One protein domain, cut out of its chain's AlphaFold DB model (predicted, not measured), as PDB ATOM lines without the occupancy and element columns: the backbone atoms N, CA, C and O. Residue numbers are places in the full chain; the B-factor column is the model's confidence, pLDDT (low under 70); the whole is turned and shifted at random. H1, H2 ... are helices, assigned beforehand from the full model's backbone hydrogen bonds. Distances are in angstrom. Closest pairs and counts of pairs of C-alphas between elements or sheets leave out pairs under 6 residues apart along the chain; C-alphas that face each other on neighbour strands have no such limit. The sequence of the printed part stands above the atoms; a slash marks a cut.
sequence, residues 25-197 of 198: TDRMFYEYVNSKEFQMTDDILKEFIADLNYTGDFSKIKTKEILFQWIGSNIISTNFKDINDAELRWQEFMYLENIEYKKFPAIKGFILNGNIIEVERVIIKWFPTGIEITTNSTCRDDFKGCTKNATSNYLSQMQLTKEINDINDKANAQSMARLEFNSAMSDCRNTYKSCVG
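AT A GLANCE: This is residues 25 to 197 of the 198 residues of an uncharacterized protein of Empedobacter brevis (UniProt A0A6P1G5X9). Two long helices, H7 and H8, run side by side in opposite directions as a helical hairpin, and a second antiparallel pair, H2 and H4, crosses H8. The short H5 and H6 pack on H7, H1 packs on H6, and H3 folds back on one end of H4. The printed part has 173 residues with eight named helices, H1 to H8 in order, and no named strand: all helix. It is compact, with a radius of gyration of the C-alphas of 16.1 A and spans of 44 by 39 by 28 A.

IN THESE COORDINATES: Find C-alpha 25 at (-63.408, -35.194, -54.156), where H1, residues 25 to 33, begins. Next come H2, residues 36 to 52, H3, residues 64 to 73, and H4, residues 83 to 103, 30.4 A long. H5 is residues 105 to 113 and H6 residues 116 to 126. H7, residues 138 to 163, measures 39.1 A; H8, residues 167 to 196, measures 43.3 A and ends at C-alpha 196, (-45.563, -11.172, -66.866).

HOW THE PARTS SIT: Look first at H1, which touches H6; their closest C-alphas, Phe 29 and Trp 126, are 6.5 A apart. H2 touches H4 at a shallow tilt of 23 degrees, opposite ways, closest at C-alphas 41 and 96, 5.5 A. With residues 45 to 49 alone H2 touches H8, about perpendicular at 74 degrees; C-alphas 49 and 183 are closest, 6.8 A. H3 and H4 form a hairpin, closest at C-alphas 72 and 83, 5.8 A. H7 touches H5, closest at C-alphas 159 and 112, 5.9 A, and H6, at C-alphas 151 and 120, 6.3 A. H7 and H8 form a hairpin at 4 degrees, closest at C-alphas 161 and 170, 5.6 A. Every O i to N i+4 pair is within hydrogen-bond range in H1 to H6 and H8; in H7, 20 of 22 are.

THE WHOLE: The farthest C-alphas, Asn 165 and Gly 197, are 46.9 A apart. The printed part has no cut; the links H2 to H3 and H6 to H7 are long. Mean pLDDT of the printed part is 93.3; look at residue 136 for the one value under 70.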
ATOM      1  N   THR A  25     -64.769 -35.554 -54.583       96.00
ATOM      2  CA  THR A  25     -63.408 -35.194 -54.156       96.00
ATOM      3  C   THR A  25     -63.161 -33.699 -54.344       96.00
ATOM      4  O   THR A  25     -62.636 -33.040 -53.451       96.00
ATOM      5  N   ASP A  26     -63.593 -33.137 -55.474       95.50
ATOM      6  CA  ASP A  26     -63.512 -31.700 -55.724       95.50
ATOM      7  C   ASP A  26     -64.346 -30.892 -54.733       95.50
ATOM      8  O   ASP A  26     -63.868 -29.880 -54.229       95.50
ATOM      9  N   ARG A  27     -65.572 -31.333 -54.427       95.88
ATOM     10  CA  ARG A  27     -66.434 -30.670 -53.440       95.88
ATOM     11  C   ARG A  27     -65.782 -30.662 -52.060       95.88
ATOM     12  O   ARG A  27     -65.722 -29.614 -51.424       95.88
ATOM     13  N   MET A  28     -65.236 -31.800 -51.638       96.31
ATOM     14  CA  MET A  28     -64.535 -31.936 -50.363       96.31
ATOM     15  C   MET A  28     -63.345 -30.967 -50.271       96.31
ATOM     16  O   MET A  28     -63.180 -30.284 -49.261       96.31
ATOM     17  N   PHE A  29     -62.527 -30.871 -51.327       96.56
ATOM     18  CA  PHE A  29     -61.396 -29.938 -51.356       96.56
ATOM     19  C   PHE A  29     -61.835 -28.480 -51.454       96.56
ATOM     20  O   PHE A  29     -61.242 -27.641 -50.784       96.56
ATOM     21  N   TYR A  30     -62.881 -28.178 -52.222       95.12
ATOM     22  CA  TYR A  30     -63.485 -26.853 -52.279       95.12
ATOM     23  C   TYR A  30     -63.914 -26.374 -50.888       95.12
ATOM     24  O   TYR A  30     -63.518 -25.294 -50.457       95.12
ATOM     25  N   GLU A  31     -64.681 -27.185 -50.160       95.81
ATOM     26  CA  GLU A  31     -65.144 -26.852 -48.811       95.81
ATOM     27  C   GLU A  31     -63.974 -26.700 -47.833       95.81
ATOM     28  O   GLU A  31     -63.966 -25.788 -47.007       95.81
ATOM     29  N   TYR A  32     -62.955 -27.551 -47.963       96.75
ATOM     30  CA  TYR A  32     -61.741 -27.481 -47.159       96.75
ATOM     31  C   TYR A  32     -60.952 -26.186 -47.385       96.75
ATOM     32  O   TYR A  32     -60.700 -25.470 -46.416       96.75
ATOM     33  N   VAL A  33     -60.603 -25.837 -48.629       95.44
ATOM     34  CA  VAL A  33     -59.779 -24.641 -48.911       95.44
ATOM     35  C   VAL A  33     -60.527 -23.328 -48.663       95.44
ATOM     36  O   VAL A  33     -59.906 -22.294 -48.433       95.44
ATOM     37  N   ASN A  34     -61.863 -23.361 -48.669       93.88
ATOM     38  CA  ASN A  34     -62.707 -22.222 -48.300       93.88
ATOM     39  C   ASN A  34     -63.116 -22.228 -46.815       93.88
ATOM     40  O   ASN A  34     -63.878 -21.362 -46.386       93.88
ATOM     41  N   SER A  35     -62.629 -23.181 -46.013       96.44
ATOM     42  CA  SER A  35     -62.904 -23.216 -44.577       96.44
ATOM     43  C   SER A  35     -62.074 -22.189 -43.808       96.44
ATOM     44  O   SER A  35     -60.931 -21.887 -44.158       96.44
ATOM     45  N   LYS A  36     -62.629 -21.702 -42.693       96.88
ATOM     46  CA  LYS A  36     -61.930 -20.788 -41.782       96.88
ATOM     47  C   LYS A  36     -60.630 -21.398 -41.249       96.88
ATOM     48  O   LYS A  36     -59.634 -20.699 -41.132       96.88
ATOM     49  N   GLU A  37     -60.633 -22.686 -40.913       96.75
ATOM     50  CA  GLU A  37     -59.466 -23.364 -40.345       96.75
ATOM     51  C   GLU A  37     -58.320 -23.461 -41.351       96.75
ATOM     52  O   GLU A  37     -57.175 -23.208 -40.977       96.75
ATOM     53  N   PHE A  38     -58.618 -23.771 -42.617       96.06
ATOM     54  CA  PHE A  38     -57.603 -23.758 -43.665       96.06
ATOM     55  C   PHE A  38     -57.042 -22.350 -43.866       96.06
ATOM     56  O   PHE A  38     -55.829 -22.186 -43.839       96.06
ATOM     57  N   GLN A  39     -57.913 -21.343 -44.007       95.38
ATOM     58  CA  GLN A  39     -57.500 -19.950 -44.220       95.38
ATOM     59  C   GLN A  39     -56.616 -19.440 -43.078       95.38
ATOM     60  O   GLN A  39     -55.528 -18.944 -43.334       95.38
ATOM     61  N   MET A  40     -57.016 -19.651 -41.820       96.50
ATOM     62  CA  MET A  40     -56.208 -19.257 -40.659       96.50
ATOM     63  C   MET A  40     -54.849 -19.965 -40.620       96.50
ATOM     64  O   MET A  40     -53.839 -19.339 -40.309       96.50
ATOM     65  N   THR A  41     -54.815 -21.266 -40.923       96.19
ATOM     66  CA  THR A  41     -53.562 -22.036 -40.938       96.19
ATOM     67  C   THR A  41     -52.639 -21.568 -42.066       96.19
ATOM     68  O   THR A  41     -51.433 -21.446 -41.870       96.19
ATOM     69  N   ASP A  42     -53.204 -21.306 -43.244       95.00
ATOM     70  CA  ASP A  42     -52.484 -20.827 -44.423       95.00
ATOM     71  C   ASP A  42     -51.940 -19.403 -44.226       95.00
ATOM     72  O   ASP A  42     -50.791 -19.137 -44.575       95.00
ATOM     73  N   ASP A  43     -52.716 -18.511 -43.606       95.31
ATOM     74  CA  ASP A  43     -52.301 -17.139 -43.304       95.31
ATOM     75  C   ASP A  43     -51.138 -17.107 -42.300       95.31
ATOM     76  O   ASP A  43     -50.099 -16.515 -42.595       95.31
ATOM     77  N   ILE A  44     -51.242 -17.825 -41.173       97.12
ATOM     78  CA  ILE A  44     -50.149 -17.907 -40.186       97.12
ATOM     79  C   ILE A  44     -48.888 -18.536 -40.787       97.12
ATOM     80  O   ILE A  44     -47.774 -18.088 -40.511       97.12
ATOM     81  N   LEU A  45     -49.030 -19.548 -41.649       96.19
ATOM     82  CA  LEU A  45     -47.879 -20.139 -42.329       96.19
ATOM     83  C   LEU A  45     -47.217 -19.155 -43.304       96.19
ATOM     84  O   LEU A  45     -45.990 -19.087 -43.370       96.19
ATOM     85  N   LYS A  46     -48.005 -18.380 -44.055       94.44
ATOM     86  CA  LYS A  46     -47.482 -17.334 -44.946       94.44
ATOM     87  C   LYS A  46     -46.754 -16.243 -44.171       94.44
ATOM     88  O   LYS A  46     -45.689 -15.822 -44.614       94.44
ATOM     89  N   GLU A  47     -47.288 -15.817 -43.030       96.19
ATOM     90  CA  GLU A  47     -46.616 -14.870 -42.133       96.19
ATOM     91  C   GLU A  47     -45.293 -15.441 -41.617       96.19
ATOM     92  O   GLU A  47     -44.265 -14.774 -41.698       96.19
ATOM     93  N   PHE A  48     -45.280 -16.707 -41.183       97.56
ATOM     94  CA  PHE A  48     -44.054 -17.377 -40.757       97.56
ATOM     95  C   PHE A  48     -43.000 -17.431 -41.875       97.56
ATOM     96  O   PHE A  48     -41.833 -17.135 -41.629       97.56
ATOM     97  N   ILE A  49     -43.388 -17.777 -43.108       95.25
ATOM     98  CA  ILE A  49     -42.479 -17.802 -44.272       95.25
ATOM     99  C   ILE A  49     -41.950 -16.400 -44.590       95.25
ATOM    100  O   ILE A  49     -40.763 -16.242 -44.875       95.25
ATOM    101  N   ALA A  50     -42.817 -15.386 -44.543       95.19
ATOM    102  CA  ALA A  50     -42.423 -14.002 -44.770       95.19
ATOM    103  C   ALA A  50     -41.408 -13.528 -43.719       95.19
ATOM    104  O   ALA A  50     -40.412 -12.898 -44.074       95.19
ATOM    105  N   ASP A  51     -41.613 -13.885 -42.449       97.38
ATOM    106  CA  ASP A  51     -40.696 -13.538 -41.365       97.38
ATOM    107  C   ASP A  51     -39.396 -14.340 -41.394       97.38
ATOM    108  O   ASP A  51     -38.339 -13.821 -41.038       97.38
ATOM    109  N   LEU A  52     -39.443 -15.578 -41.884       96.62
ATOM    110  CA  LEU A  52     -38.256 -16.389 -42.107       96.62
ATOM    111  C   LEU A  52     -37.320 -15.759 -43.149       96.62
ATOM    112  O   LEU A  52     -36.104 -15.904 -43.023       96.62
ATOM    113  N   ASN A  53     -37.875 -15.062 -44.150       93.88
ATOM    114  CA  ASN A  53     -37.135 -14.352 -45.199       93.88
ATOM    115  C   ASN A  53     -36.028 -15.212 -45.854       93.88
ATOM    116  O   ASN A  53     -34.939 -14.744 -46.193       93.88
ATOM    117  N   TYR A  54     -36.285 -16.515 -45.994       92.25
ATOM    118  CA  TYR A  54     -35.313 -17.459 -46.527       92.25
ATOM    119  C   TYR A  54     -35.370 -17.489 -48.050       92.25
ATOM    120  O   TYR A  54     -36.358 -17.917 -48.633       92.25
ATOM    121  N   THR A  55     -34.275 -17.092 -48.697       86.62
ATOM    122  CA  THR A  55     -34.118 -17.143 -50.163       86.62
ATOM    123  C   THR A  55     -33.261 -18.328 -50.622       86.62
ATOM    124  O   THR A  55     -32.722 -18.320 -51.729       86.62
ATOM    125  N   GLY A  56     -33.011 -19.288 -49.728       87.19
ATOM    126  CA  GLY A  56     -32.181 -20.452 -50.008       87.19
ATOM    127  C   GLY A  56     -32.985 -21.657 -50.495       87.19
ATOM    128  O   GLY A  56     -34.148 -21.569 -50.867       87.19
ATOM    129  N   ASP A  57     -32.338 -22.816 -50.468       84.69
ATOM    130  CA  ASP A  57     -32.917 -24.084 -50.903       84.69
ATOM    131  C   ASP A  57     -33.529 -24.834 -49.710       84.69
ATOM    132  O   ASP A  57     -32.802 -25.389 -48.878       84.69
ATOM    133  N   PHE A  58     -34.865 -24.860 -49.630       85.25
ATOM    134  CA  PHE A  58     -35.600 -25.528 -48.548       85.25
ATOM    135  C   PHE A  58     -35.344 -27.033 -48.472       85.25
ATOM    136  O   PHE A  58     -35.482 -27.604 -47.391       85.25
ATOM    137  N   SER A  59     -34.845 -27.667 -49.539       79.88
ATOM    138  CA  SER A  59     -34.443 -29.075 -49.475       79.88
ATOM    139  C   SER A  59     -33.296 -29.321 -48.479       79.88
ATOM    140  O   SER A  59     -33.040 -30.466 -48.094       79.88
ATOM    141  N   LYS A  60     -32.617 -28.257 -48.018       85.62
ATOM    142  CA  LYS A  60     -31.596 -28.291 -46.957       85.62
ATOM    143  C   LYS A  60     -32.176 -28.153 -45.548       85.62
ATOM    144  O   LYS A  60     -31.490 -28.507 -44.593       85.62
ATOM    145  N   ILE A  61     -33.414 -27.680 -45.403       89.69
ATOM    146  CA  ILE A  61     -34.113 -27.492 -44.126       89.69
ATOM    147  C   ILE A  61     -35.211 -28.558 -44.003       89.69
ATOM    148  O   ILE A  61     -36.397 -28.289 -44.153       89.69
ATOM    149  N   LYS A  62     -34.800 -29.806 -43.746       85.62
ATOM    150  CA  LYS A  62     -35.722 -30.960 -43.718       85.62
ATOM    151  C   LYS A  62     -36.376 -31.224 -42.365       85.62
ATOM    152  O   LYS A  62     -37.315 -32.009 -42.292       85.62
ATOM    153  N   THR A  63     -35.859 -30.630 -41.293       91.25
ATOM    154  CA  THR A  63     -36.373 -30.852 -39.938       91.25
ATOM    155  C   THR A  63     -36.564 -29.535 -39.208       91.25
ATOM    156  O   THR A  63     -35.947 -28.519 -39.546       91.25
ATOM    157  N   LYS A  64     -37.403 -29.582 -38.173       94.31
ATOM    158  CA  LYS A  64     -37.652 -28.460 -37.274       94.31
ATOM    159  C   LYS A  64     -36.350 -27.973 -36.626       94.31
ATOM    160  O   LYS A  64     -36.100 -26.777 -36.549       94.31
ATOM    161  N   GLU A  65     -35.488 -28.890 -36.203       95.31
ATOM    162  CA  GLU A  65     -34.216 -28.575 -35.548       95.31
ATOM    163  C   GLU A  65     -33.284 -27.817 -36.498       95.31
ATOM    164  O   GLU A  65     -32.706 -26.804 -36.112       95.31
ATOM    165  N   ILE A  66     -33.183 -28.261 -37.757       95.12
ATOM    166  CA  ILE A  66     -32.370 -27.583 -38.776       95.12
ATOM    167  C   ILE A  66     -32.948 -26.196 -39.090       95.12
ATOM    168  O   ILE A  66     -32.183 -25.245 -39.255       95.12
ATOM    169  N   LEU A  67     -34.280 -26.058 -39.128       96.50
ATOM    170  CA  LEU A  67     -34.953 -24.770 -39.314       96.50
ATOM    171  C   LEU A  67     -34.566 -23.785 -38.207       96.50
ATOM    172  O   LEU A  67     -34.087 -22.693 -38.504       96.50
ATOM    173  N   PHE A  68     -34.700 -24.176 -36.940       97.50
ATOM    174  CA  PHE A  68     -34.374 -23.292 -35.819       97.50
ATOM    175  C   PHE A  68     -32.874 -23.054 -35.650       97.50
ATOM    176  O   PHE A  68     -32.473 -21.952 -35.274       97.50
ATOM    177  N   GLN A  69     -32.026 -24.021 -36.008       97.19
ATOM    178  CA  GLN A  69     -30.584 -23.797 -36.096       97.19
ATOM    179  C   GLN A  69     -30.253 -22.739 -37.157       97.19
ATOM    180  O   GLN A  69     -29.420 -21.857 -36.912       97.19
ATOM    181  N   TRP A  70     -30.900 -22.808 -38.325       97.00
ATOM    182  CA  TRP A  70     -30.724 -21.813 -39.376       97.00
ATOM    183  C   TRP A  70     -31.216 -20.437 -38.920       97.00
ATOM    184  O   TRP A  70     -30.448 -19.483 -39.027       97.00
ATOM    185  N   ILE A  71     -32.423 -20.346 -38.343       97.62
ATOM    186  CA  ILE A  71     -32.979 -19.095 -37.795       97.62
ATOM    187  C   ILE A  71     -32.020 -18.499 -36.767       97.62
ATOM    188  O   ILE A  71     -31.635 -17.343 -36.893       97.62
ATOM    189  N   GLY A  72     -31.557 -19.284 -35.793       97.81
ATOM    190  CA  GLY A  72     -30.629 -18.801 -34.772       97.81
ATOM    191  C   GLY A  72     -29.309 -18.286 -35.346       97.81
ATOM    192  O   GLY A  72     -28.792 -17.265 -34.898       97.81
ATOM    193  N   SER A  73     -28.792 -18.948 -36.383       97.56
ATOM    194  CA  SER A  73     -27.552 -18.539 -37.060       97.56
ATOM    195  C   SER A  73     -27.730 -17.311 -37.961       97.56
ATOM    196  O   SER A  73     -26.748 -16.649 -38.287       97.56
ATOM    197  N   ASN A  74     -28.965 -17.009 -38.371       97.62
ATOM    198  CA  ASN A  74     -29.292 -15.986 -39.366       97.62
ATOM    199  C   ASN A  74     -30.334 -14.981 -38.857       97.62
ATOM    200  O   ASN A  74     -30.954 -14.293 -39.666       97.62
ATOM    201  N   ILE A  75     -30.507 -14.855 -37.537       97.75
ATOM    202  CA  ILE A  75     -31.609 -14.098 -36.922       97.75
ATOM    203  C   ILE A  75     -31.699 -12.657 -37.448       97.75
ATOM    204  O   ILE A  75     -32.789 -12.171 -37.718       97.75
ATOM    205  N   ILE A  76     -30.550 -12.024 -37.717       97.31
ATOM    206  CA  ILE A  76     -30.432 -10.653 -38.252       97.31
ATOM    207  C   ILE A  76     -31.054 -10.505 -39.655       97.31
ATOM    208  O   ILE A  76     -31.467  -9.412 -40.029       97.31
ATOM    209  N   SER A  77     -31.096 -11.581 -40.444       96.44
ATOM    210  CA  SER A  77     -31.719 -11.595 -41.778       96.44
ATOM    211  C   SER A  77     -33.188 -12.017 -41.774       96.44
ATOM    212  O   SER A  77     -33.846 -11.904 -42.808       96.44
ATOM    213  N   THR A  78     -33.695 -12.482 -40.632       97.50
ATOM    214  CA  THR A  78     -35.115 -12.789 -40.427       97.50
ATOM    215  C   THR A  78     -35.835 -11.580 -39.823       97.50
ATOM    216  O   THR A  78     -35.194 -10.670 -39.302       97.50
ATOM    217  N   ASN A  79     -37.166 -11.591 -39.830       98.06
ATOM    218  CA  ASN A  79     -37.983 -10.613 -39.106       98.06
ATOM    219  C   ASN A  79     -38.380 -11.092 -37.698       98.06
ATOM    220  O   ASN A  79     -39.113 -10.392 -36.995       98.06
ATOM    221  N   PHE A  80     -37.918 -12.272 -37.272       98.19
ATOM    222  CA  PHE A  80     -38.134 -12.746 -35.908       98.19
ATOM    223  C   PHE A  80     -37.323 -11.910 -34.917       98.19
ATOM    224  O   PHE A  80     -36.180 -11.534 -35.180       98.19
ATOM    225  N   LYS A  81     -37.901 -11.638 -33.743       98.00
ATOM    226  CA  LYS A  81     -37.205 -10.870 -32.692       98.00
ATOM    227  C   LYS A  81     -36.030 -11.649 -32.105       98.00
ATOM    228  O   LYS A  81     -34.972 -11.087 -31.836       98.00
ATOM    229  N   ASP A  82     -36.258 -12.933 -31.881       98.00
ATOM    230  CA  ASP A  82     -35.312 -13.909 -31.366       98.00
ATOM    231  C   ASP A  82     -35.799 -15.324 -31.729       98.00
ATOM    232  O   ASP A  82     -36.826 -15.502 -32.391       98.00
ATOM    233  N   ILE A  83     -35.052 -16.349 -31.314       97.75
ATOM    234  CA  ILE A  83     -35.410 -17.751 -31.578       97.75
ATOM    235  C   ILE A  83     -36.726 -18.133 -30.881       97.75
ATOM    236  O   ILE A  83     -37.507 -18.894 -31.447       97.75
ATOM    237  N   ASN A  84     -37.011 -17.589 -29.694       98.00
ATOM    238  CA  ASN A  84     -38.225 -17.928 -28.950       98.00
ATOM    239  C   ASN A  84     -39.478 -17.376 -29.650       98.00
ATOM    240  O   ASN A  84     -40.494 -18.061 -29.702       98.00
ATOM    241  N   ASP A  85     -39.411 -16.169 -30.219       98.31
ATOM    242  CA  ASP A  85     -40.478 -15.593 -31.053       98.31
ATOM    243  C   ASP A  85     -40.786 -16.493 -32.259       98.31
ATOM    244  O   ASP A  85     -41.947 -16.808 -32.530       98.31
ATOM    245  N   ALA A  86     -39.746 -16.990 -32.935       97.94
ATOM    246  CA  ALA A  86     -39.908 -17.938 -34.033       97.94
ATOM    247  C   ALA A  86     -40.541 -19.263 -33.567       97.94
ATOM    248  O   ALA A  86     -41.442 -19.790 -34.221       97.94
ATOM    249  N   GLU A  87     -40.102 -19.809 -32.427       97.88
ATOM    250  CA  GLU A  87     -40.667 -21.041 -31.867       97.88
ATOM    251  C   GLU A  87     -42.140 -20.883 -31.484       97.88
ATOM    252  O   GLU A  87     -42.933 -21.788 -31.750       97.88
ATOM    253  N   LEU A  88     -42.525 -19.744 -30.905       98.06
ATOM    254  CA  LEU A  88     -43.913 -19.451 -30.541       98.06
ATOM    255  C   LEU A  88     -44.815 -19.379 -31.777       98.06
ATOM    256  O   LEU A  88     -45.870 -20.013 -31.797       98.06
ATOM    257  N   ARG A  89     -44.382 -18.686 -32.835       97.69
ATOM    258  CA  ARG A  89     -45.131 -18.613 -34.103       97.69
ATOM    259  C   ARG A  89     -45.245 -19.974 -34.785       97.69
ATOM    260  O   ARG A  89     -46.298 -20.322 -35.312       97.69
ATOM    261  N   TRP A  90     -44.190 -20.786 -34.726       97.31
ATOM    262  CA  TRP A  90     -44.252 -22.165 -35.210       97.31
ATOM    263  C   TRP A  90     -45.236 -23.012 -34.399       97.31
ATOM    264  O   TRP A  90     -46.010 -23.775 -34.968       97.31
ATOM    265  N   GLN A  91     -45.246 -22.886 -33.070       96.50
ATOM    266  CA  GLN A  91     -46.205 -23.596 -32.218       96.50
ATOM    267  C   GLN A  91     -47.653 -23.188 -32.511       96.50
ATOM    268  O   GLN A  91     -48.532 -24.051 -32.516       96.50
ATOM    269  N   GLU A  92     -47.903 -21.909 -32.790       97.12
ATOM    270  CA  GLU A  92     -49.213 -21.420 -33.224       97.12
ATOM    271  C   GLU A  92     -49.647 -22.063 -34.548       97.12
ATOM    272  O   GLU A  92     -50.749 -22.612 -34.635       97.12
ATOM    273  N   PHE A  93     -48.756 -22.101 -35.543       97.00
ATOM    274  CA  PHE A  93     -48.991 -22.813 -36.800       97.00
ATOM    275  C   PHE A  93     -49.323 -24.301 -36.575       97.00
ATOM    276  O   PHE A  93     -50.357 -24.784 -37.041       97.00
ATOM    277  N   MET A  94     -48.498 -25.017 -35.803       95.56
ATOM    278  CA  MET A  94     -48.708 -26.436 -35.471       95.56
ATOM    279  C   MET A  94     -50.058 -26.673 -34.776       95.56
ATOM    280  O   MET A  94     -50.738 -27.673 -35.021       95.56
ATOM    281  N   TYR A  95     -50.453 -25.762 -33.883       95.88
ATOM    282  CA  TYR A  95     -51.726 -25.836 -33.176       95.88
ATOM    283  C   TYR A  95     -52.915 -25.721 -34.137       95.88
ATOM    284  O   TYR A  95     -53.834 -26.545 -34.069       95.88
ATOM    285  N   LEU A  96     -52.883 -24.750 -35.053       96.31
ATOM    286  CA  LEU A  96     -53.921 -24.574 -36.071       96.31
ATOM    287  C   LEU A  96     -53.969 -25.756 -37.042       96.31
ATOM    288  O   LEU A  96     -55.053 -26.265 -37.329       96.31
ATOM    289  N   GLU A  97     -52.815 -26.282 -37.455       94.56
ATOM    290  CA  GLU A  97     -52.766 -27.462 -38.318       94.56
ATOM    291  C   GLU A  97     -53.368 -28.705 -37.642       94.56
ATOM    292  O   GLU A  97     -54.076 -29.483 -38.283       94.56
ATOM    293  N   ASN A  98     -53.172 -28.880 -36.333       94.44
ATOM    294  CA  ASN A  98     -53.817 -29.957 -35.580       94.44
ATOM    295  C   ASN A  98     -55.348 -29.791 -35.515       94.44
ATOM    296  O   ASN A  98     -56.084 -30.781 -35.581       94.44
ATOM    297  N   ILE A  99     -55.851 -28.557 -35.389       95.50
ATOM    298  CA  ILE A  99     -57.295 -28.275 -35.474       95.50
ATOM    299  C   ILE A  99     -57.813 -28.638 -36.868       95.50
ATOM    300  O   ILE A  99     -58.804 -29.364 -36.989       95.50
ATOM    301  N   GLU A 100     -57.122 -28.178 -37.907       93.38
ATOM    302  CA  GLU A 100     -57.440 -28.456 -39.303       93.38
ATOM    303  C   GLU A 100     -57.477 -29.972 -39.573       93.38
ATOM    304  O   GLU A 100     -58.452 -30.479 -40.131       93.38
ATOM    305  N   TYR A 101     -56.473 -30.719 -39.101       92.19
ATOM    306  CA  TYR A 101     -56.391 -32.177 -39.223       92.19
ATOM    307  C   TYR A 101     -57.596 -32.884 -38.594       92.19
ATOM    308  O   TYR A 101     -58.191 -33.775 -39.203       92.19
ATOM    309  N   LYS A 102     -57.981 -32.479 -37.378       95.19
ATOM    310  CA  LYS A 102     -59.125 -33.066 -36.664       95.19
ATOM    311  C   LYS A 102     -60.455 -32.760 -37.342       95.19
ATOM    312  O   LYS A 102     -61.356 -33.593 -37.290       95.19
ATOM    313  N   LYS A 103     -60.586 -31.582 -37.957       96.44
ATOM    314  CA  LYS A 103     -61.813 -31.161 -38.642       96.44
ATOM    315  C   LYS A 103     -61.956 -31.790 -40.027       96.44
ATOM    316  O   LYS A 103     -63.067 -32.134 -40.420       96.44
ATOM    317  N   PHE A 104     -60.846 -31.989 -40.737       96.62
ATOM    318  CA  PHE A 104     -60.826 -32.509 -42.105       96.62
ATOM    319  C   PHE A 104     -60.002 -33.802 -42.240       96.62
ATOM    320  O   PHE A 104     -59.090 -33.880 -43.072       96.62
ATOM    321  N   PRO A 105     -60.328 -34.866 -41.479       95.75
ATOM    322  CA  PRO A 105     -59.563 -36.110 -41.522       95.75
ATOM    323  C   PRO A 105     -59.635 -36.783 -42.900       95.75
ATOM    324  O   PRO A 105     -58.674 -37.425 -43.316       95.75
ATOM    325  N   ALA A 106     -60.738 -36.604 -43.637       96.50
ATOM    326  CA  ALA A 106     -60.905 -37.143 -44.986       96.50
ATOM    327  C   ALA A 106     -59.924 -36.520 -45.996       96.50
ATOM    328  O   ALA A 106     -59.342 -37.249 -46.795       96.50
ATOM    329  N   ILE A 107     -59.659 -35.208 -45.906       96.06
ATOM    330  CA  ILE A 107     -58.659 -34.524 -46.743       96.06
ATOM    331  C   ILE A 107     -57.272 -35.108 -46.487       96.06
ATOM    332  O   ILE A 107     -56.573 -35.499 -47.419       96.06
ATOM    333  N   LYS A 108     -56.877 -35.212 -45.215       92.06
ATOM    334  CA  LYS A 108     -55.554 -35.730 -44.836       92.06
ATOM    335  C   LYS A 108     -55.416 -37.206 -45.206       92.06
ATOM    336  O   LYS A 108     -54.388 -37.612 -45.741       92.06
ATOM    337  N   GLY A 109     -56.473 -37.991 -44.998       94.19
ATOM    338  CA  GLY A 109     -56.554 -39.380 -45.437       94.19
ATOM    339  C   GLY A 109     -56.399 -39.524 -46.949       94.19
ATOM    340  O   GLY A 109     -55.650 -40.393 -47.390       94.19
ATOM    341  N   PHE A 110     -57.039 -38.655 -47.734       95.94
ATOM    342  CA  PHE A 110     -56.916 -38.632 -49.190       95.94
ATOM    343  C   PHE A 110     -55.503 -38.244 -49.639       95.94
ATOM    344  O   PHE A 110     -54.914 -38.961 -50.441       95.94
ATOM    345  N   ILE A 111     -54.918 -37.176 -49.083       95.31
ATOM    346  CA  ILE A 111     -53.552 -36.738 -49.424       95.31
ATOM    347  C   ILE A 111     -52.528 -37.832 -49.120       95.31
ATOM    348  O   ILE A 111     -51.642 -38.099 -49.929       95.31
ATOM    349  N   LEU A 112     -52.648 -38.483 -47.961       94.25
ATOM    350  CA  LEU A 112     -51.717 -39.530 -47.567       94.25
ATOM    351  C   LEU A 112     -51.935 -40.794 -48.401       94.25
ATOM    352  O   LEU A 112     -50.977 -41.338 -48.941       94.25
ATOM    353  N   ASN A 113     -53.165 -41.294 -48.504       94.56
ATOM    354  CA  ASN A 113     -53.436 -42.662 -48.965       94.56
ATOM    355  C   ASN A 113     -53.976 -42.772 -50.394       94.56
ATOM    356  O   ASN A 113     -54.063 -43.885 -50.909       94.56
ATOM    357  N   GLY A 114     -54.334 -41.656 -51.022       94.06
ATOM    358  CA  GLY A 114     -54.842 -41.622 -52.387       94.06
ATOM    359  C   GLY A 114     -53.783 -41.964 -53.435       94.06
ATOM    360  O   GLY A 114     -52.579 -42.011 -53.169       94.06
ATOM    361  N   ASN A 115     -54.242 -42.187 -54.668       94.44
ATOM    362  CA  ASN A 115     -53.351 -42.330 -55.811       94.44
ATOM    363  C   ASN A 115     -52.592 -41.014 -56.039       94.44
ATOM    364  O   ASN A 115     -53.215 -39.967 -56.184       94.44
ATOM    365  N   ILE A 116     -51.259 -41.060 -56.114       93.19
ATOM    366  CA  ILE A 116     -50.430 -39.845 -56.157       93.19
ATOM    367  C   ILE A 116     -50.776 -38.913 -57.332       93.19
ATOM    368  O   ILE A 116     -50.766 -37.699 -57.160       93.19
ATOM    369  N   ILE A 117     -51.148 -39.463 -58.496       94.06
ATOM    370  CA  ILE A 117     -51.524 -38.681 -59.685       94.06
ATOM    371  C   ILE A 117     -52.862 -37.975 -59.449       94.06
ATOM    372  O   ILE A 117     -53.044 -36.819 -59.831       94.06
ATOM    373  N   GLU A 118     -53.806 -38.660 -58.806       95.06
ATOM    374  CA  GLU A 118     -55.108 -38.085 -58.476       95.06
ATOM    375  C   GLU A 118     -54.980 -36.990 -57.412       95.06
ATOM    376  O   GLU A 118     -55.542 -35.907 -57.583       95.06
ATOM    377  N   VAL A 119     -54.199 -37.242 -56.359       95.69
ATOM    378  CA  VAL A 119     -53.938 -36.260 -55.300       95.69
ATOM    379  C   VAL A 119     -53.237 -35.027 -55.871       95.69
ATOM    380  O   VAL A 119     -53.670 -33.909 -55.598       95.69
ATOM    381  N   GLU A 120     -52.210 -35.208 -56.707       95.38
ATOM    382  CA  GLU A 120     -51.507 -34.105 -57.374       95.38
ATOM    383  C   GLU A 120     -52.478 -33.244 -58.188       95.38
ATOM    384  O   GLU A 120     -52.507 -32.024 -58.027       95.38
ATOM    385  N   ARG A 121     -53.326 -33.875 -59.012       94.75
ATOM    386  CA  ARG A 121     -54.333 -33.171 -59.820       94.75
ATOM    387  C   ARG A 121     -55.253 -32.310 -58.952       94.75
ATOM    388  O   ARG A 121     -55.544 -31.173 -59.319       94.75
ATOM    389  N   VAL A 122     -55.720 -32.846 -57.827       94.88
ATOM    390  CA  VAL A 122     -56.659 -32.165 -56.924       94.88
ATOM    391  C   VAL A 122     -55.978 -31.021 -56.167       94.88
ATOM    392  O   VAL A 122     -56.555 -29.938 -56.080       94.88
ATOM    393  N   ILE A 123     -54.742 -31.205 -55.687       94.81
ATOM    394  CA  ILE A 123     -53.974 -30.135 -55.028       94.81
ATOM    395  C   ILE A 123     -53.706 -28.987 -56.000       94.81
ATOM    396  O   ILE A 123     -54.023 -27.848 -55.676       94.81
ATOM    397  N   ILE A 124     -53.202 -29.270 -57.208       92.94
ATOM    398  CA  ILE A 124     -52.935 -28.235 -58.224       92.94
ATOM    399  C   ILE A 124     -54.212 -27.459 -58.576       92.94
ATOM    400  O   ILE A 124     -54.152 -26.266 -58.867       92.94
ATOM    401  N   LYS A 125     -55.366 -28.136 -58.565       92.19
ATOM    402  CA  LYS A 125     -56.660 -27.526 -58.871       92.19
ATOM    403  C   LYS A 125     -57.145 -26.598 -57.757       92.19
ATOM    404  O   LYS A 125     -57.596 -25.502 -58.068       92.19
ATOM    405  N   TRP A 126     -57.093 -27.037 -56.500       93.31
ATOM    406  CA  TRP A 126     -57.800 -26.370 -55.400       93.31
ATOM    407  C   TRP A 126     -56.920 -25.553 -54.463       93.31
ATOM    408  O   TRP A 126     -57.425 -24.620 -53.841       93.31
ATOM    409  N   PHE A 127     -55.634 -25.876 -54.323       89.25
ATOM    410  CA  PHE A 127     -54.783 -25.127 -53.406       89.25
ATOM    411  C   PHE A 127     -54.533 -23.723 -53.964       89.25
ATOM    412  O   PHE A 127     -54.293 -23.563 -55.165       89.25
ATOM    413  N   PRO A 128     -54.601 -22.687 -53.112       78.62
ATOM    414  CA  PRO A 128     -54.575 -21.309 -53.570       78.62
ATOM    415  C   PRO A 128     -53.243 -20.989 -54.250       78.62
ATOM    416  O   PRO A 128     -52.182 -20.940 -53.627       78.62
ATOM    417  N   THR A 129     -53.306 -20.700 -55.549       78.25
ATOM    418  CA  THR A 129     -52.143 -20.223 -56.300       78.25
ATOM    419  C   THR A 129     -51.808 -18.787 -55.942       78.25
ATOM    420  O   THR A 129     -50.650 -18.423 -56.081       78.25
ATOM    421  N   GLY A 130     -52.779 -17.989 -55.474       73.00
ATOM    422  CA  GLY A 130     -52.612 -16.583 -55.085       73.00
ATOM    423  C   GLY A 130     -52.374 -15.621 -56.254       73.00
ATOM    424  O   GLY A 130     -51.971 -14.482 -56.024       73.00
ATOM    425  N   ILE A 131     -52.577 -16.078 -57.494       77.31
ATOM    426  CA  ILE A 131     -52.431 -15.286 -58.717       77.31
ATOM    427  C   ILE A 131     -53.483 -15.691 -59.752       77.31
ATOM    428  O   ILE A 131     -53.791 -16.873 -59.914       77.31
ATOM    429  N   GLU A 132     -53.993 -14.709 -60.490       78.88
ATOM    430  CA  GLU A 132     -54.767 -14.964 -61.701       78.88
ATOM    431  C   GLU A 132     -53.815 -15.213 -62.872       78.88
ATOM    432  O   GLU A 132     -52.936 -14.403 -63.170       78.88
ATOM    433  N   ILE A 133     -53.984 -16.349 -63.547       78.75
ATOM    434  CA  ILE A 133     -53.186 -16.701 -64.723       78.75
ATOM    435  C   ILE A 133     -53.889 -16.123 -65.951       78.75
ATOM    436  O   ILE A 133     -54.852 -16.701 -66.453       78.75
ATOM    437  N   THR A 134     -53.416 -14.975 -66.432       72.12
ATOM    438  CA  THR A 134     -54.114 -14.168 -67.450       72.12
ATOM    439  C   THR A 134     -53.597 -14.367 -68.876       72.12
ATOM    440  O   THR A 134     -54.262 -13.973 -69.832       72.12
ATOM    441  N   THR A 135     -52.428 -14.992 -69.057       73.19
ATOM    442  CA  THR A 135     -51.774 -15.118 -70.372       73.19
ATOM    443  C   THR A 135     -51.518 -16.571 -70.773       73.19
ATOM    444  O   THR A 135     -51.128 -17.405 -69.958       73.19
ATOM    445  N   ASN A 136     -51.706 -16.877 -72.060       67.44
ATOM    446  CA  ASN A 136     -51.239 -18.118 -72.687       67.44
ATOM    447  C   ASN A 136     -49.816 -17.884 -73.233       67.44
ATOM    448  O   ASN A 136     -49.625 -17.655 -74.424       67.44
ATOM    449  N   SER A 137     -48.838 -17.849 -72.328       80.50
ATOM    450  CA  SER A 137     -47.422 -17.556 -72.596       80.50
ATOM    451  C   SER A 137     -46.516 -18.664 -72.044       80.50
ATOM    452  O   SER A 137     -46.969 -19.499 -71.262       80.50
ATOM    453  N   THR A 138     -45.225 -18.648 -72.390       90.75
ATOM    454  CA  THR A 138     -44.219 -19.537 -71.775       90.75
ATOM    455  C   THR A 138     -44.197 -19.404 -70.251       90.75
ATOM    456  O   THR A 138     -44.120 -20.415 -69.565       90.75
ATOM    457  N   CYS A 139     -44.425 -18.196 -69.712       91.62
ATOM    458  CA  CYS A 139     -44.553 -17.963 -68.269       91.62
ATOM    459  C   CYS A 139     -45.617 -18.864 -67.621       91.62
ATOM    460  O   CYS A 139     -45.436 -19.338 -66.502       91.62
ATOM    461  N   ARG A 140     -46.746 -19.110 -68.306       90.44
ATOM    462  CA  ARG A 140     -47.811 -19.992 -67.802       90.44
ATOM    463  C   ARG A 140     -47.355 -21.446 -67.747       90.44
ATOM    464  O   ARG A 140     -47.710 -22.143 -66.798       90.44
ATOM    465  N   ASP A 141     -46.623 -21.907 -68.752       91.56
ATOM    466  CA  ASP A 141     -46.124 -23.280 -68.792       91.56
ATOM    467  C   ASP A 141     -45.009 -23.493 -67.760       91.56
ATOM    468  O   ASP A 141     -45.043 -24.492 -67.039       91.56
ATOM    469  N   ASP A 142     -44.127 -22.509 -67.579       93.12
ATOM    470  CA  ASP A 142     -43.112 -22.500 -66.521       93.12
ATOM    471  C   ASP A 142     -43.759 -22.507 -65.129       93.12
ATOM    472  O   ASP A 142     -43.383 -23.306 -64.269       93.12
ATOM    473  N   PHE A 143     -44.794 -21.686 -64.913       93.50
ATOM    474  CA  PHE A 143     -45.545 -21.673 -63.656       93.50
ATOM    475  C   PHE A 143     -46.201 -23.025 -63.372       93.50
ATOM    476  O   PHE A 143     -46.061 -23.556 -62.272       93.50
ATOM    477  N   LYS A 144     -46.862 -23.632 -64.366       92.62
ATOM    478  CA  LYS A 144     -47.434 -24.980 -64.226       92.62
ATOM    479  C   LYS A 144     -46.370 -26.023 -63.899       92.62
ATOM    480  O   LYS A 144     -46.612 -26.870 -63.042       92.62
ATOM    481  N   GLY A 145     -45.220 -25.977 -64.575       94.38
ATOM    482  CA  GLY A 145     -44.093 -26.868 -64.305       94.38
ATOM    483  C   GLY A 145     -43.583 -26.716 -62.872       94.38
ATOM    484  O   GLY A 145     -43.423 -27.710 -62.166       94.38
ATOM    485  N   CYS A 146     -43.424 -25.473 -62.418       94.94
ATOM    486  CA  CYS A 146     -43.015 -25.135 -61.060       94.94
ATOM    487  C   CYS A 146     -44.022 -25.637 -60.012       94.94
ATOM    488  O   CYS A 146     -43.645 -26.376 -59.102       94.94
ATOM    489  N   THR A 147     -45.314 -25.327 -60.172       94.88
ATOM    490  CA  THR A 147     -46.387 -25.783 -59.271       94.88
ATOM    491  C   THR A 147     -46.493 -27.302 -59.231       94.88
ATOM    492  O   THR A 147     -46.677 -27.877 -58.155       94.88
ATOM    493  N   LYS A 148     -46.342 -27.971 -60.379       95.25
ATOM    494  CA  LYS A 148     -46.312 -29.431 -60.430       95.25
ATOM    495  C   LYS A 148     -45.140 -29.974 -59.620       95.25
ATOM    496  O   LYS A 148     -45.368 -30.798 -58.749       95.25
ATOM    497  N   ASN A 149     -43.927 -29.466 -59.835       95.31
ATOM    498  CA  ASN A 149     -42.741 -29.897 -59.092       95.31
ATOM    499  C   ASN A 149     -42.888 -29.681 -57.574       95.31
ATOM    500  O   ASN A 149     -42.623 -30.595 -56.794       95.31
ATOM    501  N   ALA A 150     -43.376 -28.509 -57.153       95.44
ATOM    502  CA  ALA A 150     -43.660 -28.222 -55.747       95.44
ATOM    503  C   ALA A 150     -44.678 -29.216 -55.161       95.44
ATOM    504  O   ALA A 150     -44.472 -29.752 -54.072       95.44
ATOM    505  N   THR A 151     -45.743 -29.518 -55.909       96.44
ATOM    506  CA  THR A 151     -46.771 -30.484 -55.497       96.44
ATOM    507  C   THR A 151     -46.219 -31.908 -55.423       96.44
ATOM    508  O   THR A 151     -46.455 -32.595 -54.434       96.44
ATOM    509  N   SER A 152     -45.452 -32.358 -56.419       95.75
ATOM    510  CA  SER A 152     -44.849 -33.695 -56.415       95.75
ATOM    511  C   SER A 152     -43.903 -33.873 -55.220       95.75
ATOM    512  O   SER A 152     -43.958 -34.899 -54.541       95.75
ATOM    513  N   ASN A 153     -43.083 -32.858 -54.916       94.62
ATOM    514  CA  ASN A 153     -42.197 -32.868 -53.749       94.62
ATOM    515  C   ASN A 153     -42.992 -32.934 -52.443       94.62
ATOM    516  O   ASN A 153     -42.711 -33.790 -51.605       94.62
ATOM    517  N   TYR A 154     -44.027 -32.100 -52.304       96.12
ATOM    518  CA  TYR A 154     -44.927 -32.128 -51.153       96.12
ATOM    519  C   TYR A 154     -45.520 -33.522 -50.931       96.12
ATOM    520  O   TYR A 154     -45.433 -34.068 -49.833       96.12
ATOM    521  N   LEU A 155     -46.064 -34.140 -51.981       96.06
ATOM    522  CA  LEU A 155     -46.654 -35.474 -51.892       96.06
ATOM    523  C   LEU A 155     -45.632 -36.549 -51.545       96.06
ATOM    524  O   LEU A 155     -45.933 -37.426 -50.733       96.06
ATOM    525  N   SER A 156     -44.419 -36.461 -52.091       94.19
ATOM    526  CA  SER A 156     -43.332 -37.362 -51.718       94.19
ATOM    527  C   SER A 156     -43.001 -37.248 -50.228       94.19
ATOM    528  O   SER A 156     -42.889 -38.273 -49.560       94.19
ATOM    529  N   GLN A 157     -42.877 -36.032 -49.685       93.62
ATOM    530  CA  GLN A 157     -42.604 -35.831 -48.256       93.62
ATOM    531  C   GLN A 157     -43.767 -36.326 -47.390       93.62
ATOM    532  O   GLN A 157     -43.554 -37.063 -46.428       93.62
ATOM    533  N   MET A 158     -45.009 -36.010 -47.769       94.69
ATOM    534  CA  MET A 158     -46.206 -36.475 -47.064       94.69
ATOM    535  C   MET A 158     -46.276 -38.007 -47.002       94.69
ATOM    536  O   MET A 158     -46.601 -38.560 -45.951       94.69
ATOM    537  N   GLN A 159     -45.922 -38.708 -48.082       92.56
ATOM    538  CA  GLN A 159     -45.875 -40.172 -48.096       92.56
ATOM    539  C   GLN A 159     -44.802 -40.738 -47.162       92.56
ATOM    540  O   GLN A 159     -45.087 -41.707 -46.460       92.56
ATOM    541  N   LEU A 160     -43.619 -40.118 -47.081       91.94
ATOM    542  CA  LEU A 160     -42.568 -40.531 -46.141       91.94
ATOM    543  C   LEU A 160     -43.029 -40.436 -44.678       91.94
ATOM    544  O   LEU A 160     -42.616 -41.245 -43.851       91.94
ATOM    545  N   THR A 161     -43.950 -39.520 -44.359       94.12
ATOM    546  CA  THR A 161     -44.490 -39.398 -42.991       94.12
ATOM    547  C   THR A 161     -45.340 -40.595 -42.553       94.12
ATOM    548  O   THR A 161     -45.619 -40.754 -41.364       94.12
ATOM    549  N   LYS A 162     -45.770 -41.465 -43.477       91.94
ATOM    550  CA  LYS A 162     -46.544 -42.667 -43.130       91.94
ATOM    551  C   LYS A 162     -45.769 -43.610 -42.226       91.94
ATOM    552  O   LYS A 162     -46.365 -44.126 -41.286       91.94
ATOM    553  N   GLU A 163     -44.474 -43.743 -42.488       92.00
ATOM    554  CA  GLU A 163     -43.559 -44.652 -41.795       92.00
ATOM    555  C   GLU A 163     -43.099 -44.111 -40.431       92.00
ATOM    556  O   GLU A 163     -42.436 -44.811 -39.667       92.00
ATOM    557  N   ILE A 164     -43.446 -42.861 -40.100       93.50
ATOM    558  CA  ILE A 164     -43.132 -42.261 -38.804       93.50
ATOM    559  C   ILE A 164     -44.171 -42.721 -37.776       93.50
ATOM    560  O   ILE A 164     -45.364 -42.423 -37.899       93.50
ATOM    561  N   ASN A 165     -43.696 -43.453 -36.765       93.94
ATOM    562  CA  ASN A 165     -44.527 -44.015 -35.698       93.94
ATOM    563  C   ASN A 165     -44.855 -43.003 -34.597       93.94
ATOM    564  O   ASN A 165     -45.959 -43.035 -34.053       93.94
ATOM    565  N   ASP A 166     -43.909 -42.125 -34.252       95.19
ATOM    566  CA  ASP A 166     -44.154 -41.087 -33.253       95.19
ATOM    567  C   ASP A 166     -45.077 -40.007 -33.827       95.19
ATOM    568  O   ASP A 166     -44.862 -39.479 -34.920       95.19
ATOM    569  N   ILE A 167     -46.140 -39.692 -33.090       88.88
ATOM    570  CA  ILE A 167     -47.179 -38.778 -33.566       88.88
ATOM    571  C   ILE A 167     -46.682 -37.333 -33.674       88.88
ATOM    572  O   ILE A 167     -47.127 -36.609 -34.566       88.88
ATOM    573  N   ASN A 168     -45.759 -36.918 -32.805       89.44
ATOM    574  CA  ASN A 168     -45.216 -35.565 -32.810       89.44
ATOM    575  C   ASN A 168     -44.204 -35.408 -33.942       89.44
ATOM    576  O   ASN A 168     -44.267 -34.423 -34.672       89.44
ATOM    577  N   ASP A 169     -43.328 -36.393 -34.141       92.81
ATOM    578  CA  ASP A 169     -42.382 -36.399 -35.261       92.81
ATOM    579  C   ASP A 169     -43.119 -36.423 -36.599       92.81
ATOM    580  O   ASP A 169     -42.766 -35.694 -37.527       92.81
ATOM    581  N   LYS A 170     -44.199 -37.207 -36.689       92.69
ATOM    582  CA  LYS A 170     -45.055 -37.254 -37.874       92.69
ATOM    583  C   LYS A 170     -45.712 -35.909 -38.143       92.69
ATOM    584  O   LYS A 170     -45.682 -35.452 -39.282       92.69
ATOM    585  N   ALA A 171     -46.282 -35.280 -37.113       91.25
ATOM    586  CA  ALA A 171     -46.870 -33.952 -37.237       91.25
ATOM    587  C   ALA A 171     -45.817 -32.940 -37.708       91.25
ATOM    588  O   ALA A 171     -46.013 -32.317 -38.744       91.25
ATOM    589  N   ASN A 172     -44.661 -32.862 -37.041       92.62
ATOM    590  CA  ASN A 172     -43.569 -31.964 -37.430       92.62
ATOM    591  C   ASN A 172     -43.115 -32.190 -38.880       92.62
ATOM    592  O   ASN A 172     -42.914 -31.225 -39.612       92.62
ATOM    593  N   ALA A 173     -42.974 -33.444 -39.323       94.50
ATOM    594  CA  ALA A 173     -42.585 -33.756 -40.697       94.50
ATOM    595  C   ALA A 173     -43.634 -33.291 -41.723       94.50
ATOM    596  O   ALA A 173     -43.276 -32.759 -42.774       94.50
ATOM    597  N   GLN A 174     -44.927 -33.441 -41.418       94.88
ATOM    598  CA  GLN A 174     -46.014 -32.950 -42.274       94.88
ATOM    599  C   GLN A 174     -46.032 -31.418 -42.340       94.88
ATOM    600  O   GLN A 174     -46.173 -30.848 -43.423       94.88
ATOM    601  N   SER A 175     -45.811 -30.755 -41.207       95.12
ATOM    602  CA  SER A 175     -45.728 -29.298 -41.114       95.12
ATOM    603  C   SER A 175     -44.519 -28.745 -41.872       95.12
ATOM    604  O   SER A 175     -44.646 -27.759 -42.599       95.12
ATOM    605  N   MET A 176     -43.360 -29.416 -41.793       95.44
ATOM    606  CA  MET A 176     -42.174 -29.087 -42.596       95.44
ATOM    607  C   MET A 176     -42.433 -29.263 -44.098       95.44
ATOM    608  O   MET A 176     -42.081 -28.384 -44.883       95.44
ATOM    609  N   ALA A 177     -43.118 -30.338 -44.504       95.50
ATOM    610  CA  ALA A 177     -43.510 -30.534 -45.900       95.50
ATOM    611  C   ALA A 177     -44.442 -29.412 -46.397       95.50
ATOM    612  O   ALA A 177     -44.305 -28.939 -47.526       95.50
ATOM    613  N   ARG A 178     -45.380 -28.954 -45.555       95.19
ATOM    614  CA  ARG A 178     -46.292 -27.849 -45.888       95.19
ATOM    615  C   ARG A 178     -45.572 -26.500 -45.971       95.19
ATOM    616  O   ARG A 178     -45.920 -25.702 -46.843       95.19
ATOM    617  N   LEU A 179     -44.588 -26.254 -45.103       95.19
ATOM    618  CA  LEU A 179     -43.718 -25.074 -45.149       95.19
ATOM    619  C   LEU A 179     -42.943 -25.020 -46.474       95.19
ATOM    620  O   LEU A 179     -43.023 -24.020 -47.187       95.19
ATOM    621  N   GLU A 180     -42.259 -26.112 -46.833       95.06
ATOM    622  CA  GLU A 180     -41.502 -26.224 -48.087       95.06
ATOM    623  C   GLU A 180     -42.413 -26.027 -49.307       95.06
ATOM    624  O   GLU A 180     -42.097 -25.232 -50.193       95.06
ATOM    625  N   PHE A 181     -43.581 -26.679 -49.322       95.31
ATOM    626  CA  PHE A 181     -44.571 -26.509 -50.386       95.31
ATOM    627  C   PHE A 181     -45.002 -25.048 -50.549       95.31
ATOM    628  O   PHE A 181     -45.012 -24.526 -51.664       95.31
ATOM    629  N   ASN A 182     -45.348 -24.369 -49.451       94.00
ATOM    630  CA  ASN A 182     -45.820 -22.987 -49.510       94.00
ATOM    631  C   ASN A 182     -44.727 -22.011 -49.929       94.00
ATOM    632  O   ASN A 182     -45.016 -21.082 -50.691       94.00
ATOM    633  N   SER A 183     -43.484 -22.238 -49.498       93.00
ATOM    634  CA  SER A 183     -42.357 -21.446 -49.981       93.00
ATOM    635  C   SER A 183     -42.138 -21.654 -51.475       93.00
ATOM    636  O   SER A 183     -42.118 -20.679 -52.222       93.00
ATOM    637  N   ALA A 184     -42.080 -22.907 -51.939       93.56
ATOM    638  CA  ALA A 184     -41.904 -23.214 -53.356       93.56
ATOM    639  C   ALA A 184     -43.033 -22.612 -54.211       93.56
ATOM    640  O   ALA A 184     -42.780 -22.026 -55.260       93.56
ATOM    641  N   MET A 185     -44.283 -22.673 -53.743       94.06
ATOM    642  CA  MET A 185     -45.413 -22.017 -54.409       94.06
ATOM    643  C   MET A 185     -45.290 -20.488 -54.418       94.06
ATOM    644  O   MET A 185     -45.724 -19.848 -55.378       94.06
ATOM    645  N   SER A 186     -44.697 -19.893 -53.380       91.75
ATOM    646  CA  SER A 186     -44.366 -18.465 -53.347       91.75
ATOM    647  C   SER A 186     -43.341 -18.101 -54.416       91.75
ATOM    648  O   SER A 186     -43.557 -17.152 -55.172       91.75
ATOM    649  N   ASP A 187     -42.296 -18.909 -54.567       91.69
ATOM    650  CA  ASP A 187     -41.273 -18.716 -55.595       91.69
ATOM    651  C   ASP A 187     -41.850 -18.887 -57.003       91.69
ATOM    652  O   ASP A 187     -41.594 -18.057 -57.881       91.69
ATOM    653  N   CYS A 188     -42.707 -19.895 -57.212       93.69
ATOM    654  CA  CYS A 188     -43.432 -20.071 -58.469       93.69
ATOM    655  C   CYS A 188     -44.259 -18.820 -58.806       93.69
ATOM    656  O   CYS A 188     -44.193 -18.317 -59.930       93.69
ATOM    657  N   ARG A 189     -45.013 -18.280 -57.835       92.62
ATOM    658  CA  ARG A 189     -45.808 -17.053 -58.020       92.62
ATOM    659  C   ARG A 189     -44.936 -15.859 -58.383       92.62
ATOM    660  O   ARG A 189     -45.271 -15.132 -59.312       92.62
ATOM    661  N   ASN A 190     -43.862 -15.631 -57.634       91.38
ATOM    662  CA  ASN A 190     -42.990 -14.474 -57.820       91.38
ATOM    663  C   ASN A 190     -42.280 -14.534 -59.176       91.38
ATOM    664  O   ASN A 190     -42.222 -13.532 -59.887       91.38
ATOM    665  N   THR A 191     -41.836 -15.726 -59.577       92.38
ATOM    666  CA  THR A 191     -41.267 -15.968 -60.908       92.38
ATOM    667  C   THR A 191     -42.288 -15.678 -62.003       92.38
ATOM    668  O   THR A 191     -41.971 -14.974 -62.961       92.38
ATOM    669  N   TYR A 192     -43.531 -16.151 -61.850       93.12
ATOM    670  CA  TYR A 192     -44.596 -15.854 -62.807       93.12
ATOM    671  C   TYR A 192     -44.874 -14.354 -62.909       93.12
ATOM    672  O   TYR A 192     -44.861 -13.823 -64.016       93.12
ATOM    673  N   LYS A 193     -45.083 -13.670 -61.773       91.69
ATOM    674  CA  LYS A 193     -45.331 -12.219 -61.714       91.69
ATOM    675  C   LYS A 193     -44.231 -11.435 -62.425       91.69
ATOM    676  O   LYS A 193     -44.532 -10.670 -63.333       91.69
ATOM    677  N   SER A 194     -42.969 -11.731 -62.110       91.69
ATOM    678  CA  SER A 194     -41.809 -11.139 -62.784       91.69
ATOM    679  C   SER A 194     -41.829 -11.390 -64.299       91.69
ATOM    680  O   SER A 194     -41.650 -10.463 -65.087       91.69
ATOM    681  N   CYS A 195     -42.141 -12.619 -64.725       92.38
ATOM    682  CA  CYS A 195     -42.220 -12.998 -66.138       92.38
ATOM    683  C   CYS A 195     -43.320 -12.240 -66.907       92.38
ATOM    684  O   CYS A 195     -43.136 -11.919 -68.081       92.38
ATOM    685  N   VAL A 196     -44.449 -11.926 -66.257       91.12
ATOM    686  CA  VAL A 196     -45.563 -11.172 -66.866       91.12
ATOM    687  C   VAL A 196     -45.537  -9.663 -66.576       91.12
ATOM    688  O   VAL A 196     -46.414  -8.949 -67.059       91.12
ATOM    689  N   GLY A 197     -44.546  -9.169 -65.826       87.88
ATOM    690  CA  GLY A 197     -44.385  -7.748 -65.495       87.88
ATOM    691  C   GLY A 197     -45.356  -7.211 -64.434       87.88
ATOM    692  O   GLY A 197     -45.786  -6.063 -64.551       87.88
TER     693      GLY A 197